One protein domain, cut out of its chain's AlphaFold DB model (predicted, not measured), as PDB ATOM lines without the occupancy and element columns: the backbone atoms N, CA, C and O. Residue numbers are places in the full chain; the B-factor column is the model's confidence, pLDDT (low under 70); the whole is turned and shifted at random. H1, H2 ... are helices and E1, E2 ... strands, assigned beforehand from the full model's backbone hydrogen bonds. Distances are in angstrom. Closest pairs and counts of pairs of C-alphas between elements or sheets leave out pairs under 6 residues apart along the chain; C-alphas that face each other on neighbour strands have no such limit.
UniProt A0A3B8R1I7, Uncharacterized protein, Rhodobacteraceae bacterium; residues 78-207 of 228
ATOM      1  N   ASN A  78       7.812 306.298   9.660       94.81
ATOM      2  CA  ASN A  78       6.876 306.237  10.777       94.81
ATOM      3  C   ASN A  78       7.002 304.924  11.555       94.81
ATOM      4  O   ASN A  78       7.513 303.911  11.070       94.81
ATOM      5  N   ILE A  79       6.490 304.928  12.786       91.12
ATOM      6  CA  ILE A  79       6.331 303.696  13.564       91.12
ATOM      7  C   ILE A  79       5.387 302.756  12.816       91.12
ATOM      8  O   ILE A  79       4.271 303.141  12.474       91.12
ATOM      9  N   GLY A  80       5.806 301.502  12.642       91.88
ATOM     10  CA  GLY A  80       4.997 300.485  11.975       91.88
ATOM     11  C   GLY A  80       5.079 300.510  10.451       91.88
ATOM     12  O   GLY A  80       4.451 299.665   9.818       91.88
ATOM     13  N   ASP A  81       5.873 301.404   9.850       95.00
ATOM     14  CA  ASP A  81       6.152 301.305   8.420       95.00
ATOM     15  C   ASP A  81       6.814 299.957   8.119       95.00
ATOM     16  O   ASP A  81       7.798 299.548   8.747       95.00
ATOM     17  N   LEU A  82       6.220 299.251   7.163       95.56
ATOM     18  CA  LEU A  82       6.653 297.946   6.695       95.56
ATOM     19  C   LEU A  82       7.535 298.105   5.471       95.56
ATOM     20  O   LEU A  82       7.339 299.027   4.682       95.56
ATOM     21  N   GLY A  83       8.480 297.192   5.275       96.00
ATOM     22  CA  GLY A  83       9.350 297.266   4.114       96.00
ATOM     23  C   GLY A  83      10.738 296.703   4.341       96.00
ATOM     24  O   GLY A  83      10.967 295.932   5.270       96.00
ATOM     25  N   CYS A  84      11.659 297.127   3.486       97.19
ATOM     26  CA  CYS A  84      13.081 296.840   3.615       97.19
ATOM     27  C   CYS A  84      13.858 298.124   3.905       97.19
ATOM     28  O   CYS A  84      13.431 299.229   3.561       97.19
ATOM     29  N   TYR A  85      15.021 297.972   4.519       98.12
ATOM     30  CA  TYR A  85      15.975 299.046   4.731       98.12
ATOM     31  C   TYR A  85      17.377 298.585   4.353       98.12
ATOM     32  O   TYR A  85      17.717 297.405   4.444       98.12
ATOM     33  N   TRP A  86      18.192 299.548   3.946       98.00
ATOM     34  CA  TRP A  86      19.617 299.371   3.730       98.00
ATOM     35  C   TRP A  86      20.344 300.347   4.643       98.00
ATOM     36  O   TRP A  86      20.272 301.555   4.443       98.00
ATOM     37  N   LEU A  87      21.005 299.822   5.668       98.38
ATOM     38  CA  LEU A  87      21.851 300.563   6.593       98.38
ATOM     39  C   LEU A  87      23.291 300.550   6.083       98.38
ATOM     40  O   LEU A  87      23.823 299.482   5.788       98.38
ATOM     41  N   ARG A  88      23.929 301.718   6.054       98.38
ATOM     42  CA  ARG A  88      25.344 301.870   5.738       98.38
ATOM     43  C   ARG A  88      26.066 302.638   6.832       98.38
ATOM     44  O   ARG A  88      25.590 303.680   7.279       98.38
ATOM     45  N   ILE A  89      27.233 302.129   7.209       98.19
ATOM     46  CA  ILE A  89      28.219 302.808   8.044       98.19
ATOM     47  C   ILE A  89      29.415 303.112   7.149       98.19
ATOM     48  O   ILE A  89      30.071 302.189   6.664       98.19
ATOM     49  N   GLU A  90      29.698 304.387   6.925       97.56
ATOM     50  CA  GLU A  90      30.752 304.825   6.016       97.56
ATOM     51  C   GLU A  90      31.664 305.829   6.710       97.56
ATOM     52  O   GLU A  90      31.272 306.958   6.988       97.56
ATOM     53  N   VAL A  91      32.901 305.412   6.978       96.81
ATOM     54  CA  VAL A  91      33.991 306.302   7.378       96.81
ATOM     55  C   VAL A  91      34.839 306.557   6.129       96.81
ATOM     56  O   VAL A  91      35.468 305.609   5.639       96.81
ATOM     57  N   PRO A  92      34.902 307.803   5.621       94.69
ATOM     58  CA  PRO A  92      35.553 308.115   4.354       94.69
ATOM     59  C   PRO A  92      36.959 307.519   4.232       94.69
ATOM     60  O   PRO A  92      37.800 307.700   5.116       94.69
ATOM     61  N   ASN A  93      37.203 306.800   3.131       93.12
ATOM     62  CA  ASN A  93      38.475 306.144   2.790       93.12
ATOM     63  C   ASN A  93      39.000 305.118   3.815       93.12
ATOM     64  O   ASN A  93      40.164 304.727   3.744       93.12
ATOM     65  N   LYS A  94      38.185 304.697   4.789       95.44
ATOM     66  CA  LYS A  94      38.625 303.818   5.885       95.44
ATOM     67  C   LYS A  94      37.731 302.603   6.086       95.44
ATOM     68  O   LYS A  94      38.237 301.533   6.419       95.44
ATOM     69  N   LEU A  95      36.418 302.768   5.954       95.75
ATOM     70  CA  LEU A  95      35.460 301.717   6.273       95.75
ATOM     71  C   LEU A  95      34.143 301.944   5.536       95.75
ATOM     72  O   LEU A  95      33.567 303.019   5.640       95.75
ATOM     73  N   GLU A  96      33.637 300.903   4.887       96.62
ATOM     74  CA  GLU A  96      32.265 300.840   4.388       96.62
ATOM     75  C   GLU A  96      31.665 299.509   4.847       96.62
ATOM     76  O   GLU A  96      32.205 298.438   4.564       96.62
ATOM     77  N   LEU A  97      30.585 299.572   5.622       97.12
ATOM     78  CA  LEU A  97      29.846 298.411   6.102       97.12
ATOM     79  C   LEU A  97      28.376 298.589   5.767       97.12
ATOM     80  O   LEU A  97      27.803 299.641   6.031       97.12
ATOM     81  N   ASP A  98      27.762 297.532   5.257       97.62
ATOM     82  CA  ASP A  98      26.372 297.542   4.828       97.62
ATOM     83  C   ASP A  98      25.588 296.430   5.520       97.62
ATOM     84  O   ASP A  98      26.126 295.355   5.804       97.62
ATOM     85  N   TYR A  99      24.309 296.699   5.761       97.00
ATOM     86  CA  TYR A  99      23.291 295.737   6.157       97.00
ATOM     87  C   TYR A  99      22.041 295.974   5.311       97.00
ATOM     88  O   TYR A  99      21.575 297.111   5.221       97.00
ATOM     89  N   ILE A 100      21.449 294.918   4.763       97.00
ATOM     90  CA  ILE A 100      20.114 294.980   4.156       97.00
ATOM     91  C   ILE A 100      19.199 294.058   4.948       97.00
ATOM     92  O   ILE A 100      19.578 292.930   5.259       97.00
ATOM     93  N   GLY A 101      18.000 294.527   5.279       94.81
ATOM     94  CA  GLY A 101      16.997 293.615   5.801       94.81
ATOM     95  C   GLY A 101      15.583 294.158   5.840       94.81
ATOM     96  O   GLY A 101      15.315 295.308   5.485       94.81
ATOM     97  N   GLN A 102      14.673 293.298   6.277       94.62
ATOM     98  CA  GLN A 102      13.250 293.586   6.377       94.62
ATOM     99  C   GLN A 102      12.790 294.090   7.751       94.62
ATOM    100  O   GLN A 102      13.414 293.856   8.788       94.62
ATOM    101  N   SER A 103      11.639 294.764   7.751       94.06
ATOM    102  CA  SER A 103      10.898 295.220   8.929       94.06
ATOM    103  C   SER A 103      10.511 294.093   9.895       94.06
ATOM    104  O   SER A 103      10.232 292.977   9.466       94.06
ATOM    105  N   ALA A 104      10.399 294.399  11.193       89.56
ATOM    106  CA  ALA A 104       9.934 293.439  12.200       89.56
ATOM    107  C   ALA A 104       8.425 293.153  12.095       89.56
ATOM    108  O   ALA A 104       7.618 294.074  11.923       89.56
ATOM    109  N   GLU A 105       8.045 291.887  12.298       82.38
ATOM    110  CA  GLU A 105       6.649 291.450  12.402       82.38
ATOM    111  C   GLU A 105       5.954 292.011  13.652       82.38
ATOM    112  O   GLU A 105       6.557 292.205  14.711       82.38
ATOM    113  N   LYS A 106       4.638 292.208  13.558       75.94
ATOM    114  CA  LYS A 106       3.808 292.703  14.660       75.94
ATOM    115  C   LYS A 106       3.434 291.557  15.613       75.94
ATOM    116  O   LYS A 106       2.323 291.044  15.543       75.94
ATOM    117  N   LYS A 107       4.357 291.141  16.492       60.03
ATOM    118  CA  LYS A 107       4.085 290.104  17.519       60.03
ATOM    119  C   LYS A 107       3.583 290.676  18.855       60.03
ATOM    120  O   LYS A 107       2.762 290.035  19.497       60.03
ATOM    121  N   SER A 108       3.987 291.897  19.219       48.62
ATOM    122  CA  SER A 108       3.380 292.791  20.229       48.62
ATOM    123  C   SER A 108       4.280 294.033  20.402       48.62
ATOM    124  O   SER A 108       5.498 293.933  20.282       48.62
ATOM    125  N   GLY A 109       3.716 295.223  20.646       65.06
ATOM    126  CA  GLY A 109       4.502 296.456  20.861       65.06
ATOM    127  C   GLY A 109       5.024 297.145  19.586       65.06
ATOM    128  O   GLY A 109       4.319 297.201  18.583       65.06
ATOM    129  N   TYR A 110       6.230 297.732  19.659       70.00
ATOM    130  CA  TYR A 110       6.912 298.473  18.578       70.00
ATOM    131  C   TYR A 110       7.364 297.513  17.457       70.00
ATOM    132  O   TYR A 110       8.027 296.517  17.734       70.00
ATOM    133  N   TRP A 111       7.008 297.800  16.203       85.25
ATOM    134  CA  TRP A 111       7.169 296.915  15.034       85.25
ATOM    135  C   TRP A 111       7.542 297.734  13.787       85.25
ATOM    136  O   TRP A 111       7.592 298.965  13.846       85.25
ATOM    137  N   GLY A 112       7.803 297.073  12.656       93.44
ATOM    138  CA  GLY A 112       8.167 297.751  11.410       93.44
ATOM    139  C   GLY A 112       9.679 297.925  11.219       93.44
ATOM    140  O   GLY A 112      10.493 297.321  11.925       93.44
ATOM    141  N   ILE A 113      10.063 298.736  10.231       96.56
ATOM    142  CA  ILE A 113      11.464 299.056   9.908       96.56
ATOM    143  C   ILE A 113      12.150 299.700  11.112       96.56
ATOM    144  O   ILE A 113      13.277 299.341  11.458       96.56
ATOM    145  N   SER A 114      11.456 300.621  11.784       94.69
ATOM    146  CA  SER A 114      12.069 301.416  12.838       94.69
ATOM    147  C   SER A 114      12.550 300.575  14.019       94.69
ATOM    148  O   SER A 114      13.596 300.875  14.591       94.69
ATOM    149  N   LYS A 115      11.832 299.489  14.344       91.88
ATOM    150  CA  LYS A 115      12.217 298.526  15.385       91.88
ATOM    151  C   LYS A 115      13.546 297.844  15.066       91.88
ATOM    152  O   LYS A 115      14.381 297.663  15.945       91.88
ATOM    153  N   ARG A 116      13.734 297.447  13.809       93.19
ATOM    154  CA  ARG A 116      14.935 296.731  13.372       93.19
ATOM    155  C   ARG A 116      16.137 297.656  13.279       93.19
ATOM    156  O   ARG A 116      17.224 297.281  13.701       93.19
ATOM    157  N   LEU A 117      15.938 298.877  12.787       96.12
ATOM    158  CA  LEU A 117      16.992 299.887  12.764       96.12
ATOM    159  C   LEU A 117      17.518 300.180  14.174       96.12
ATOM    160  O   LEU A 117      18.729 300.106  14.375       96.12
ATOM    161  N   THR A 118      16.642 300.402  15.164       93.50
ATOM    162  CA  THR A 118      17.104 300.613  16.545       93.50
ATOM    163  C   THR A 118      17.815 299.385  17.104       93.50
ATOM    164  O   THR A 118      18.866 299.536  17.715       93.50
ATOM    165  N   GLU A 119      17.342 298.161  16.841       91.44
ATOM    166  CA  GLU A 119      18.090 296.942  17.192       91.44
ATOM    167  C   GLU A 119      19.507 296.943  16.600       91.44
ATOM    168  O   GLU A 119      20.461 296.633  17.306       91.44
ATOM    169  N   HIS A 120      19.675 297.309  15.328       94.62
ATOM    170  CA  HIS A 120      20.995 297.360  14.697       94.62
ATOM    171  C   HIS A 120      21.893 298.451  15.275       94.62
ATOM    172  O   HIS A 120      23.069 298.184  15.521       94.62
ATOM    173  N   PHE A 121      21.362 299.645  15.539       95.50
ATOM    174  CA  PHE A 121      22.130 300.710  16.185       95.50
ATOM    175  C   PHE A 121      22.614 300.279  17.572       95.50
ATOM    176  O   PHE A 121      23.790 300.428  17.892       95.50
ATOM    177  N   ARG A 122      21.746 299.623  18.349       91.75
ATOM    178  CA  ARG A 122      22.077 299.074  19.671       91.75
ATOM    179  C   ARG A 122      23.153 297.987  19.594       91.75
ATOM    180  O   ARG A 122      24.126 298.036  20.345       91.75
ATOM    181  N   LYS A 123      23.052 297.062  18.629       91.12
ATOM    182  CA  LYS A 123      24.111 296.066  18.358       91.12
ATOM    183  C   LYS A 123      25.439 296.732  18.010       91.12
ATOM    184  O   LYS A 123      26.484 296.238  18.420       91.12
ATOM    185  N   LEU A 124      25.403 297.834  17.259       93.00
ATOM    186  CA  LEU A 124      26.593 298.580  16.856       93.00
ATOM    187  C   LEU A 124      27.233 299.339  18.023       93.00
ATOM    188  O   LEU A 124      28.458 299.432  18.079       93.00
ATOM    189  N   CYS A 125      26.445 299.844  18.972       91.12
ATOM    190  CA  CYS A 125      26.990 300.433  20.194       91.12
ATOM    191  C   CYS A 125      27.849 299.424  20.965       91.12
ATOM    192  O   CYS A 125      28.861 299.812  21.538       91.12
ATOM    193  N   CYS A 126      27.492 298.132  20.926       87.00
ATOM    194  CA  CYS A 126      28.258 297.046  21.540       87.00
ATOM    195  C   CYS A 126      28.723 297.394  22.979       87.00
ATOM    196  O   CYS A 126      29.882 297.177  23.339       87.00
ATOM    197  N   ILE A 127      27.815 297.980  23.770       80.88
ATOM    198  CA  ILE A 127      28.036 298.437  25.147       80.88
ATOM    199  C   ILE A 127      28.601 297.274  25.981       80.88
ATOM    200  O   ILE A 127      27.975 296.235  26.039       80.88
ATOM    201  N   PRO A 128      29.795 297.362  26.576       66.44
ATOM    202  CA  PRO A 128      30.375 296.230  27.297       66.44
ATOM    203  C   PRO A 128      29.647 295.951  28.617       66.44
ATOM    204  O   PRO A 128      29.206 296.888  29.279       66.44
ATOM    205  N   ASP A 129      29.633 294.681  29.030       66.25
ATOM    206  CA  ASP A 129      29.298 294.313  30.405       66.25
ATOM    207  C   ASP A 129      30.362 294.888  31.354       66.25
ATOM    208  O   ASP A 129      31.562 294.646  31.187       66.25
ATOM    209  N   THR A 130      29.939 295.656  32.348       62.53
ATOM    210  CA  THR A 130      30.747 296.108  33.484       62.53
ATOM    211  C   THR A 130      30.137 295.581  34.786       62.53
ATOM    212  O   THR A 130      29.026 295.053  34.787       62.53
ATOM    213  N   SER A 131      30.843 295.716  35.917       51.59
ATOM    214  CA  SER A 131      30.318 295.308  37.236       51.59
ATOM    215  C   SER A 131      28.984 295.973  37.593       51.59
ATOM    216  O   SER A 131      28.217 295.414  38.372       51.59
ATOM    217  N   ASP A 132      28.715 297.140  37.004       58.28
ATOM    218  CA  ASP A 132      27.569 297.995  37.312       58.28
ATOM    219  C   ASP A 132      26.514 297.981  36.184       58.28
ATOM    220  O   ASP A 132      25.498 298.676  36.273       58.28
ATOM    221  N   LEU A 133      26.765 297.240  35.095       66.50
ATOM    222  CA  LEU A 133      25.970 297.282  33.868       66.50
ATOM    223  C   LEU A 133      26.171 296.010  33.031       66.50
ATOM    224  O   LEU A 133      27.191 295.886  32.366       66.50
ATOM    225  N   SER A 134      25.206 295.093  32.993       63.84
ATOM    226  CA  SER A 134      25.216 293.971  32.038       63.84
ATOM    227  C   SER A 134      24.296 294.205  30.828       63.84
ATOM    228  O   SER A 134      23.379 295.020  30.845       63.84
ATOM    229  N   TRP A 135      24.478 293.464  29.745       61.19
ATOM    230  CA  TRP A 135      23.577 293.456  28.594       61.19
ATOM    231  C   TRP A 135      22.189 292.944  28.937       61.19
ATOM    232  O   TRP A 135      21.200 293.437  28.393       61.19
ATOM    233  N   ASP A 136      22.103 291.998  29.870       59.03
ATOM    234  CA  ASP A 136      20.827 291.537  30.417       59.03
ATOM    235  C   ASP A 136      20.101 292.687  31.130       59.03
ATOM    236  O   ASP A 136      18.866 292.737  31.180       59.03
ATOM    237  N   ASP A 137      20.863 293.682  31.594       59.53
ATOM    238  CA  ASP A 137      20.337 294.891  32.193       59.53
ATOM    239  C   ASP A 137      19.778 295.903  31.184       59.53
ATOM    240  O   ASP A 137      18.943 296.735  31.564       59.53
ATOM    241  N   ILE A 138      20.182 295.797  29.915       63.97
ATOM    242  CA  ILE A 138      19.863 296.703  28.806       63.97
ATOM    243  C   ILE A 138      19.046 295.949  27.749       63.97
ATOM    244  O   ILE A 138      19.573 295.418  26.778       63.97
ATOM    245  N   ARG A 139      17.720 295.904  27.928       59.88
ATOM    246  CA  ARG A 139      16.699 295.379  26.985       59.88
ATOM    247  C   ARG A 139      17.223 294.503  25.817       59.88
ATOM    248  O   ARG A 139      17.109 294.907  24.656       59.88
ATOM    249  N   GLY A 140      17.728 293.303  26.109       55.25
ATOM    250  CA  GLY A 140      17.632 292.092  25.277       55.25
ATOM    251  C   GLY A 140      18.098 292.141  23.813       55.25
ATOM    252  O   GLY A 140      17.509 291.443  22.990       55.25
ATOM    253  N   VAL A 141      19.106 292.945  23.449       68.81
ATOM    254  CA  VAL A 141      19.678 292.918  22.087       68.81
ATOM    255  C   VAL A 141      21.167 292.607  22.143       68.81
ATOM    256  O   VAL A 141      22.003 293.497  22.242       68.81
ATOM    257  N   THR A 142      21.497 291.322  22.023       78.38
ATOM    258  CA  THR A 142      22.883 290.860  21.927       78.38
ATOM    259  C   THR A 142      23.475 291.213  20.553       78.38
ATOM    260  O   THR A 142      22.838 290.945  19.519       78.38
ATOM    261  N   PRO A 143      24.686 291.796  20.496       84.50
ATOM    262  CA  PRO A 143      25.402 292.000  19.245       84.50
ATOM    263  C   PRO A 143      25.678 290.671  18.541       84.50
ATOM    264  O   PRO A 143      26.118 289.696  19.142       84.50
ATOM    265  N   THR A 144      25.465 290.647  17.233       88.62
ATOM    266  CA  THR A 144      25.914 289.549  16.371       88.62
ATOM    267  C   THR A 144      27.438 289.559  16.242       88.62
ATOM    268  O   THR A 144      28.088 290.571  16.544       88.62
ATOM    269  N   ARG A 145      28.042 288.477  15.727       90.38
ATOM    270  CA  ARG A 145      29.503 288.439  15.511       90.38
ATOM    271  C   ARG A 145      29.945 289.571  14.583       90.38
ATOM    272  O   ARG A 145      30.922 290.259  14.870       90.38
ATOM    273  N   ARG A 146      29.190 289.804  13.503       93.25
ATOM    274  CA  ARG A 146      29.478 290.857  12.516       93.25
ATOM    275  C   ARG A 146      29.381 292.263  13.102       93.25
ATOM    276  O   ARG A 146      30.272 293.072  12.864       93.25
ATOM    277  N   PHE A 147      28.352 292.543  13.904       93.25
ATOM    278  CA  PHE A 147      28.232 293.843  14.571       93.25
ATOM    279  C   PHE A 147      29.325 294.030  15.631       93.25
ATOM    280  O   PHE A 147      29.940 295.087  15.676       93.25
ATOM    281  N   SER A 148      29.671 292.985  16.388       91.50
ATOM    282  CA  SER A 148      30.786 293.025  17.348       91.50
ATOM    283  C   SER A 148      32.128 293.331  16.670       91.50
ATOM    284  O   SER A 148      32.931 294.123  17.167       91.50
ATOM    285  N   GLU A 149      32.398 292.707  15.519       93.62
ATOM    286  CA  GLU A 149      33.585 292.984  14.702       93.62
ATOM    287  C   GLU A 149      33.577 294.413  14.148       93.62
ATOM    288  O   GLU A 149      34.616 295.078  14.168       93.62
ATOM    289  N   ALA A 150      32.418 294.899  13.695       94.94
ATOM    290  CA  ALA A 150      32.241 296.266  13.221       94.94
ATOM    291  C   ALA A 150      32.546 297.293  14.319       94.94
ATOM    292  O   ALA A 150      33.391 298.163  14.107       94.94
ATOM    293  N   SER A 151      31.961 297.151  15.512       93.56
ATOM    294  CA  SER A 151      32.217 298.046  16.648       93.56
ATOM    295  C   SER A 151      33.692 298.067  17.032       93.56
ATOM    296  O   SER A 151      34.272 299.135  17.229       93.56
ATOM    297  N   LYS A 152      34.352 296.899  17.061       93.44
ATOM    298  CA  LYS A 152      35.799 296.804  17.315       93.44
ATOM    299  C   LYS A 152      36.619 297.528  16.247       93.44
ATOM    300  O   LYS A 152      37.580 298.213  16.594       93.44
ATOM    301  N   LYS A 153      36.272 297.380  14.963       95.00
ATOM    302  CA  LYS A 153      36.948 298.085  13.861       95.00
ATOM    303  C   LYS A 153      36.771 299.596  13.987       95.00
ATOM    304  O   LYS A 153      37.766 300.309  13.960       95.00
ATOM    305  N   ILE A 154      35.547 300.072  14.196       95.38
ATOM    306  CA  ILE A 154      35.240 301.501  14.342       95.38
ATOM    307  C   ILE A 154      35.990 302.103  15.535       95.38
ATOM    308  O   ILE A 154      36.644 303.134  15.385       95.38
ATOM    309  N   LYS A 155      35.999 301.417  16.686       92.81
ATOM    310  CA  LYS A 155      36.762 301.846  17.869       92.81
ATOM    311  C   LYS A 155      38.253 302.013  17.560       92.81
ATOM    312  O   LYS A 155      38.855 303.001  17.966       92.81
ATOM    313  N   LYS A 156      38.848 301.086  16.798       95.50
ATOM    314  CA  LYS A 156      40.256 301.174  16.367       95.50
ATOM    315  C   LYS A 156      40.531 302.337  15.408       95.50
ATOM    316  O   LYS A 156      41.655 302.822  15.381       95.50
ATOM    317  N   LEU A 157      39.540 302.782  14.634       95.62
ATOM    318  CA  LEU A 157      39.689 303.932  13.734       95.62
ATOM    319  C   LEU A 157      39.731 305.276  14.475       95.62
ATOM    320  O   LEU A 157      40.103 306.275  13.860       95.62
ATOM    321  N   GLY A 158      39.351 305.312  15.759       93.50
ATOM    322  CA  GLY A 158      39.407 306.521  16.584       93.50
ATOM    323  C   GLY A 158      38.422 307.610  16.153       93.50
ATOM    324  O   GLY A 158      38.691 308.790  16.350       93.50
ATOM    325  N   VAL A 159      37.291 307.238  15.547       92.69
ATOM    326  CA  VAL A 159      36.299 308.179  14.983       92.69
ATOM    327  C   VAL A 159      35.220 308.617  15.985       92.69
ATOM    328  O   VAL A 159      34.131 309.023  15.587       92.69
ATOM    329  N   GLY A 160      35.539 308.549  17.279       88.94
ATOM    330  CA  GLY A 160      34.629 308.839  18.387       88.94
ATOM    331  C   GLY A 160      34.078 307.585  19.069       88.94
ATOM    332  O   GLY A 160      34.191 306.472  18.551       88.94
ATOM    333  N   ASP A 161      33.512 307.775  20.261       90.94
ATOM    334  CA  ASP A 161      32.823 306.714  20.997       90.94
ATOM    335  C   ASP A 161      31.376 306.583  20.508       90.94
ATOM    336  O   ASP A 161      30.566 307.487  20.702       90.94
ATOM    337  N   ILE A 162      31.054 305.459  19.862       92.56
ATOM    338  CA  ILE A 162      29.735 305.194  19.260       92.56
ATOM    339  C   ILE A 162      28.621 305.264  20.315       92.56
ATOM    340  O   ILE A 162      27.490 305.613  19.986       92.56
ATOM    341  N   THR A 163      28.926 304.938  21.574       90.75
ATOM    342  CA  THR A 163      27.946 304.925  22.669       90.75
ATOM    343  C   THR A 163      27.699 306.310  23.275       90.75
ATOM    344  O   THR A 163      26.769 306.478  24.066       90.75
ATOM    345  N   ASP A 164      28.523 307.303  22.924       92.81
ATOM    346  CA  ASP A 164      28.424 308.671  23.416       92.81
ATOM    347  C   ASP A 164      27.790 309.568  22.343       92.81
ATOM    348  O   ASP A 164      28.419 309.821  21.309       92.81
ATOM    349  N   PRO A 165      26.583 310.117  22.576       93.38
ATOM    350  CA  PRO A 165      25.956 311.085  21.677       93.38
ATOM    351  C   PRO A 165      26.850 312.271  21.307       93.38
ATOM    352  O   PRO A 165      26.749 312.793  20.199       93.38
ATOM    353  N   ARG A 166      27.759 312.683  22.200       94.31
ATOM    354  CA  ARG A 166      28.674 313.816  21.976       94.31
ATOM    355  C   ARG A 166      29.714 313.533  20.893       94.31
ATOM    356  O   ARG A 166      30.299 314.473  20.362       94.31
ATOM    357  N   SER A 167      29.961 312.263  20.557       94.94
ATOM    358  CA  SER A 167      30.846 311.898  19.446       94.94
ATOM    359  C   SER A 167      30.265 312.287  18.083       94.94
ATOM    360  O   SER A 167      31.013 312.480  17.114       94.94
ATOM    361  N   ASP A 168      28.935 312.411  18.016       96.06
ATOM    362  CA  ASP A 168      28.172 312.653  16.796       96.06
ATOM    363  C   ASP A 168      28.405 311.565  15.721       96.06
ATOM    364  O   ASP A 168      28.248 311.791  14.522       96.06
ATOM    365  N   PHE A 169      28.808 310.359  16.150       97.56
ATOM    366  CA  PHE A 169      29.179 309.257  15.259       97.56
ATOM    367  C   PHE A 169      28.058 308.900  14.272       97.56
ATOM    368  O   PHE A 169      28.302 308.779  13.071       97.56
ATOM    369  N   PHE A 170      26.827 308.748  14.769       97.81
ATOM    370  CA  PHE A 170      25.689 308.339  13.947       97.81
ATOM    371  C   PHE A 170      25.354 309.372  12.869       97.81
ATOM    372  O   PHE A 170      25.192 308.999  11.711       97.81
ATOM    373  N   ASN A 171      25.327 310.662  13.210       97.38
ATOM    374  CA  ASN A 171      25.051 311.717  12.234       97.38
ATOM    375  C   ASN A 171      26.145 311.831  11.166       97.38
ATOM    376  O   ASN A 171      25.840 312.140  10.020       97.38
ATOM    377  N   LYS A 172      27.408 311.565  11.520       97.75
ATOM    378  CA  LYS A 172      28.543 311.684  10.592       97.75
ATOM    379  C   LYS A 172      28.696 310.501   9.645       97.75
ATOM    380  O   LYS A 172      29.143 310.689   8.518       97.75
ATOM    381  N   TYR A 173      28.406 309.289  10.117       98.38
ATOM    382  CA  TYR A 173      28.850 308.071   9.432       98.38
ATOM    383  C   TYR A 173      27.739 307.068   9.146       98.38
ATOM    384  O   TYR A 173      28.011 306.057   8.500       98.38
ATOM    385  N   VAL A 174      26.508 307.299   9.610       98.50
ATOM    386  CA  VAL A 174      25.400 306.356   9.430       98.50
ATOM    387  C   VAL A 174      24.336 306.944   8.513       98.50
ATOM    388  O   VAL A 174      23.813 308.031   8.744       98.50
ATOM    389  N   LYS A 175      23.990 306.183   7.473       98.44
ATOM    390  CA  LYS A 175      22.942 306.534   6.514       98.44
ATOM    391  C   LYS A 175      22.091 305.331   6.148       98.44
ATOM    392  O   LYS A 175      22.519 304.180   6.263       98.44
ATOM    393  N   MET A 176      20.872 305.603   5.702       98.56
ATOM    394  CA  MET A 176      19.868 304.585   5.430       98.56
ATOM    395  C   MET A 176      19.174 304.807   4.087       98.56
ATOM    396  O   MET A 176      18.915 305.938   3.692       98.56
ATOM    397  N   LYS A 177      18.796 303.723   3.410       98.06
ATOM    398  CA  LYS A 177      17.710 303.735   2.422       98.06
ATOM    399  C   LYS A 177      16.513 302.980   2.956       98.06
ATOM    400  O   LYS A 177      16.666 301.994   3.674       98.06
ATOM    401  N   LEU A 178      15.333 303.418   2.547       98.12
ATOM    402  CA  LEU A 178      14.056 302.823   2.905       98.12
ATOM    403  C   LEU A 178      13.325 302.402   1.633       98.12
ATOM    404  O   LEU A 178      13.309 303.142   0.651       98.12
ATOM    405  N   LEU A 179      12.688 301.240   1.665       97.44
ATOM    406  CA  LEU A 179      11.687 300.830   0.691       97.44
ATOM    407  C   LEU A 179      10.433 300.469   1.473       97.44
ATOM    408  O   LEU A 179      10.348 299.382   2.040       97.44
ATOM    409  N   ILE A 180       9.487 301.405   1.530       96.25
ATOM    410  CA  ILE A 180       8.246 301.259   2.295       96.25
ATOM    411  C   ILE A 180       7.215 300.516   1.443       96.25
ATOM    412  O   ILE A 180       6.937 300.890   0.304       96.25
ATOM    413  N   VAL A 181       6.641 299.460   2.012       94.25
ATOM    414  CA  VAL A 181       5.625 298.611   1.391       94.25
ATOM    415  C   VAL A 181       4.272 298.889   2.052       94.25
ATOM    416  O   VAL A 181       4.174 298.830   3.279       94.25
ATOM    417  N   PRO A 182       3.204 299.149   1.272       92.25
ATOM    418  CA  PRO A 182       1.865 299.328   1.820       92.25
ATOM    419  C   PRO A 182       1.415 298.127   2.657       92.25
ATOM    420  O   PRO A 182       1.582 296.971   2.254       92.25
ATOM    421  N   ASN A 183       0.788 298.404   3.799       89.50
ATOM    422  CA  ASN A 183       0.260 297.368   4.678       89.50
ATOM    423  C   ASN A 183      -0.967 296.694   4.040       89.50
ATOM    424  O   ASN A 183      -2.084 297.203   4.098       89.50
ATOM    425  N   THR A 184      -0.733 295.553   3.398       90.00
ATOM    426  CA  THR A 184      -1.730 294.723   2.712       90.00
ATOM    427  C   THR A 184      -1.609 293.279   3.192       90.00
ATOM    428  O   THR A 184      -0.592 292.895   3.771       90.00
ATOM    429  N   ALA A 185      -2.599 292.433   2.884       87.75
ATOM    430  CA  ALA A 185      -2.569 291.006   3.230       87.75
ATOM    431  C   ALA A 185      -1.341 290.250   2.673       87.75
ATOM    432  O   ALA A 185      -0.976 289.193   3.183       87.75
ATOM    433  N   HIS A 186      -0.680 290.789   1.644       88.19
ATOM    434  CA  HIS A 186       0.507 290.196   1.025       88.19
ATOM    435  C   HIS A 186       1.817 290.898   1.399       88.19
ATOM    436  O   HIS A 186       2.869 290.488   0.909       88.19
ATOM    437  N   ALA A 187       1.784 291.918   2.266       90.06
ATOM    438  CA  ALA A 187       2.953 292.735   2.588       90.06
ATOM    439  C   ALA A 187       4.145 291.888   3.045       90.06
ATOM    440  O   ALA A 187       5.216 292.014   2.468       90.06
ATOM    441  N   ALA A 188       3.955 290.958   3.987       89.19
ATOM    442  CA  ALA A 188       5.037 290.106   4.490       89.19
ATOM    443  C   ALA A 188       5.728 289.297   3.374       89.19
ATOM    444  O   ALA A 188       6.951 289.296   3.262       89.19
ATOM    445  N   LYS A 189       4.945 288.669   2.486       90.12
ATOM    446  CA  LYS A 189       5.474 287.901   1.348       90.12
ATOM    447  C   LYS A 189       6.204 288.798   0.345       90.12
ATOM    448  O   LYS A 189       7.236 288.406  -0.193       90.12
ATOM    449  N   THR A 190       5.658 289.983   0.079       91.75
ATOM    450  CA  THR A 190       6.272 290.984  -0.802       91.75
ATOM    451  C   THR A 190       7.604 291.468  -0.236       91.75
ATOM    452  O   THR A 190       8.591 291.497  -0.960       91.75
ATOM    453  N   ILE A 191       7.653 291.777   1.059       93.88
ATOM    454  CA  ILE A 191       8.852 292.252   1.755       93.88
ATOM    455  C   ILE A 191       9.953 291.193   1.728       93.88
ATOM    456  O   ILE A 191      11.060 291.504   1.303       93.88
ATOM    457  N   HIS A 192       9.635 289.941   2.065       90.81
ATOM    458  CA  HIS A 192      10.612 288.849   2.042       90.81
ATOM    459  C   HIS A 192      11.231 288.641   0.646       90.81
ATOM    460  O   HIS A 192      12.434 288.436   0.507       90.81
ATOM    461  N   ARG A 193      10.423 288.755  -0.419       91.44
ATOM    462  CA  ARG A 193      10.925 288.693  -1.804       91.44
ATOM    463  C   ARG A 193      11.827 289.878  -2.145       91.44
ATOM    464  O   ARG A 193      12.859 289.684  -2.777       91.44
ATOM    465  N   ILE A 194      11.437 291.088  -1.743       93.44
ATOM    466  CA  ILE A 194      12.226 292.305  -1.975       93.44
ATOM    467  C   ILE A 194      13.578 292.213  -1.263       93.44
ATOM    468  O   ILE A 194      14.588 292.543  -1.875       93.44
ATOM    469  N   GLU A 195      13.609 291.743  -0.014       93.62
ATOM    470  CA  GLU A 195      14.841 291.535   0.755       93.62
ATOM    471  C   GLU A 195      15.794 290.586   0.018       93.62
ATOM    472  O   GLU A 195      16.935 290.962  -0.256       93.62
ATOM    473  N   GLY A 196      15.305 289.414  -0.404       90.50
ATOM    474  CA  GLY A 196      16.101 288.455  -1.175       90.50
ATOM    475  C   GLY A 196      16.640 289.048  -2.481       90.50
ATOM    476  O   GLY A 196      17.837 288.972  -2.753       90.50
ATOM    477  N   MET A 197      15.790 289.724  -3.262       91.75
ATOM    478  CA  MET A 197      16.211 290.384  -4.507       91.75
ATOM    479  C   MET A 197      17.232 291.504  -4.265       91.75
ATOM    480  O   MET A 197      18.167 291.665  -5.048       91.75
ATOM    481  N   ALA A 198      17.084 292.273  -3.185       93.81
ATOM    482  CA  ALA A 198      18.017 293.337  -2.828       93.81
ATOM    483  C   ALA A 198      19.389 292.780  -2.427       93.81
ATOM    484  O   ALA A 198      20.412 293.325  -2.842       93.81
ATOM    485  N   MET A 199      19.417 291.673  -1.680       91.94
ATOM    486  CA  MET A 199      20.646 290.965  -1.312       91.94
ATOM    487  C   MET A 199      21.382 290.418  -2.543       91.94
ATOM    488  O   MET A 199      22.599 290.569  -2.651       91.94
ATOM    489  N   VAL A 200      20.651 289.855  -3.509       90.31
ATOM    490  CA  VAL A 200      21.208 289.381  -4.790       90.31
ATOM    491  C   VAL A 200      21.777 290.532  -5.608       90.31
ATOM    492  O   VAL A 200      22.923 290.462  -6.048       90.31
ATOM    493  N   ALA A 201      21.009 291.611  -5.780       91.75
ATOM    494  CA  ALA A 201      21.461 292.790  -6.513       91.75
ATOM    495  C   ALA A 201      22.709 293.413  -5.864       91.75
ATOM    496  O   ALA A 201      23.617 293.871  -6.558       91.75
ATOM    497  N   TYR A 202      22.786 293.392  -4.529       93.44
ATOM    498  CA  TYR A 202      23.980 293.800  -3.801       93.44
ATOM    499  C   TYR A 202      25.170 292.874  -4.113       93.44
ATOM    500  O   TYR A 202      26.227 293.378  -4.493       93.44
ATOM    501  N   LYS A 203      25.009 291.542  -4.032       90.12
ATOM    502  CA  LYS A 203      26.076 290.572  -4.368       90.12
ATOM    503  C   LYS A 203      26.572 290.759  -5.800       90.12
ATOM    504  O   LYS A 203      27.777 290.810  -6.008       90.12
ATOM    505  N   GLN A 204      25.673 290.926  -6.769       90.44
ATOM    506  CA  GLN A 204      26.038 291.168  -8.170       90.44
ATOM    507  C   GLN A 204      26.850 292.456  -8.342       90.44
ATOM    508  O   GLN A 204      27.817 292.487  -9.096       90.44
ATOM    509  N   LYS A 205      26.478 293.522  -7.627       92.75
ATOM    510  CA  LYS A 205      27.153 294.819  -7.732       92.75
ATOM    511  C   LYS A 205      28.507 294.863  -7.017       92.75
ATOM    512  O   LYS A 205      29.421 295.519  -7.508       92.75
ATOM    513  N   TYR A 206      28.619 294.235  -5.849       90.31
ATOM    514  CA  TYR A 206      29.777 294.373  -4.956       90.31
ATOM    515  C   TYR A 206      30.622 293.096  -4.831       90.31
ATOM    516  O   TYR A 206      31.625 293.097  -4.123       90.31
ATOM    517  N   GLY A 207      30.226 291.999  -5.481       87.69
ATOM    518  CA  GLY A 207      30.908 290.701  -5.435       87.69
ATOM    519  C   GLY A 207      30.766 289.946  -4.108       87.69
ATOM    520  O   GLY A 207      31.332 288.868  -3.947       87.69
TER     521      GLY A 207
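What this domain is: This is residues 78 to 207 of the 228 residues of an uncharacterized protein of Rhodobacteraceae bacterium (UniProt A0A3B8R1I7). A small three-stranded sheet is sandwiched between helices, three layers with helices on both faces: long H4 covers one face, H1 and H2 the other. A long loop, residues 126 to 144, reaches as far as 27 A from the mean of the C-alphas. The 130 printed residues hold E1, E2, H1, H2, H3, E3, H4 in that order, class mixed; the sheet, E2 E1 E3, is antiparallel. It is compact, with a radius of gyration of the C-alphas of 16.0 A, spanning 46 by 37 by 24 A.

How they stand to each other: Start at E1, residues 82 to 91, which forms a hairpin with E2, residues 95 to 102; N 87 and O 99 are within hydrogen-bond range at 2.8 A. Next find H1, residues 113 to 125, over E2 and E1 at a height over the sheet of 9.5 A; the closest C-alphas of H1 and E1 are Leu 82 and Ile 113, 5.9 A. H2, residues 145 to 157, is on the same face and touches H1 at a steep tilt of 56 degrees, through H1 residues 123 to 125 alone; the closest C-alphas are Leu 124 and Phe 147, 5.5 A. H3, residues 169 to 173, stands at the sheet's level, height 2.3 A. E3, residues 174 to 181, is antiparallel to E1, with N 86 and O 177 at 2.9 A. H4, residues 187 to 206, is on the opposite face from H1 and runs along the strands; its closest C-alphas to E2 are Gly 101 and Glu 195, 5.9 A. In H1, H2, H3 and H4 every O i to N i+4 pair is within hydrogen-bond range.

Where its parts are: Find C-alpha 82 at (6.653, 297.946, 6.695); E1 runs 28.6 A from there. H4 runs 27.9 A to C-alpha 206 at (29.777, 294.373, -4.956).

The domain as a whole: The printed part has no cut; H1 to H2 and H2 to H3 are long links. Look for pLDDT under 70 at residues 107 to 109 and 128 to 141.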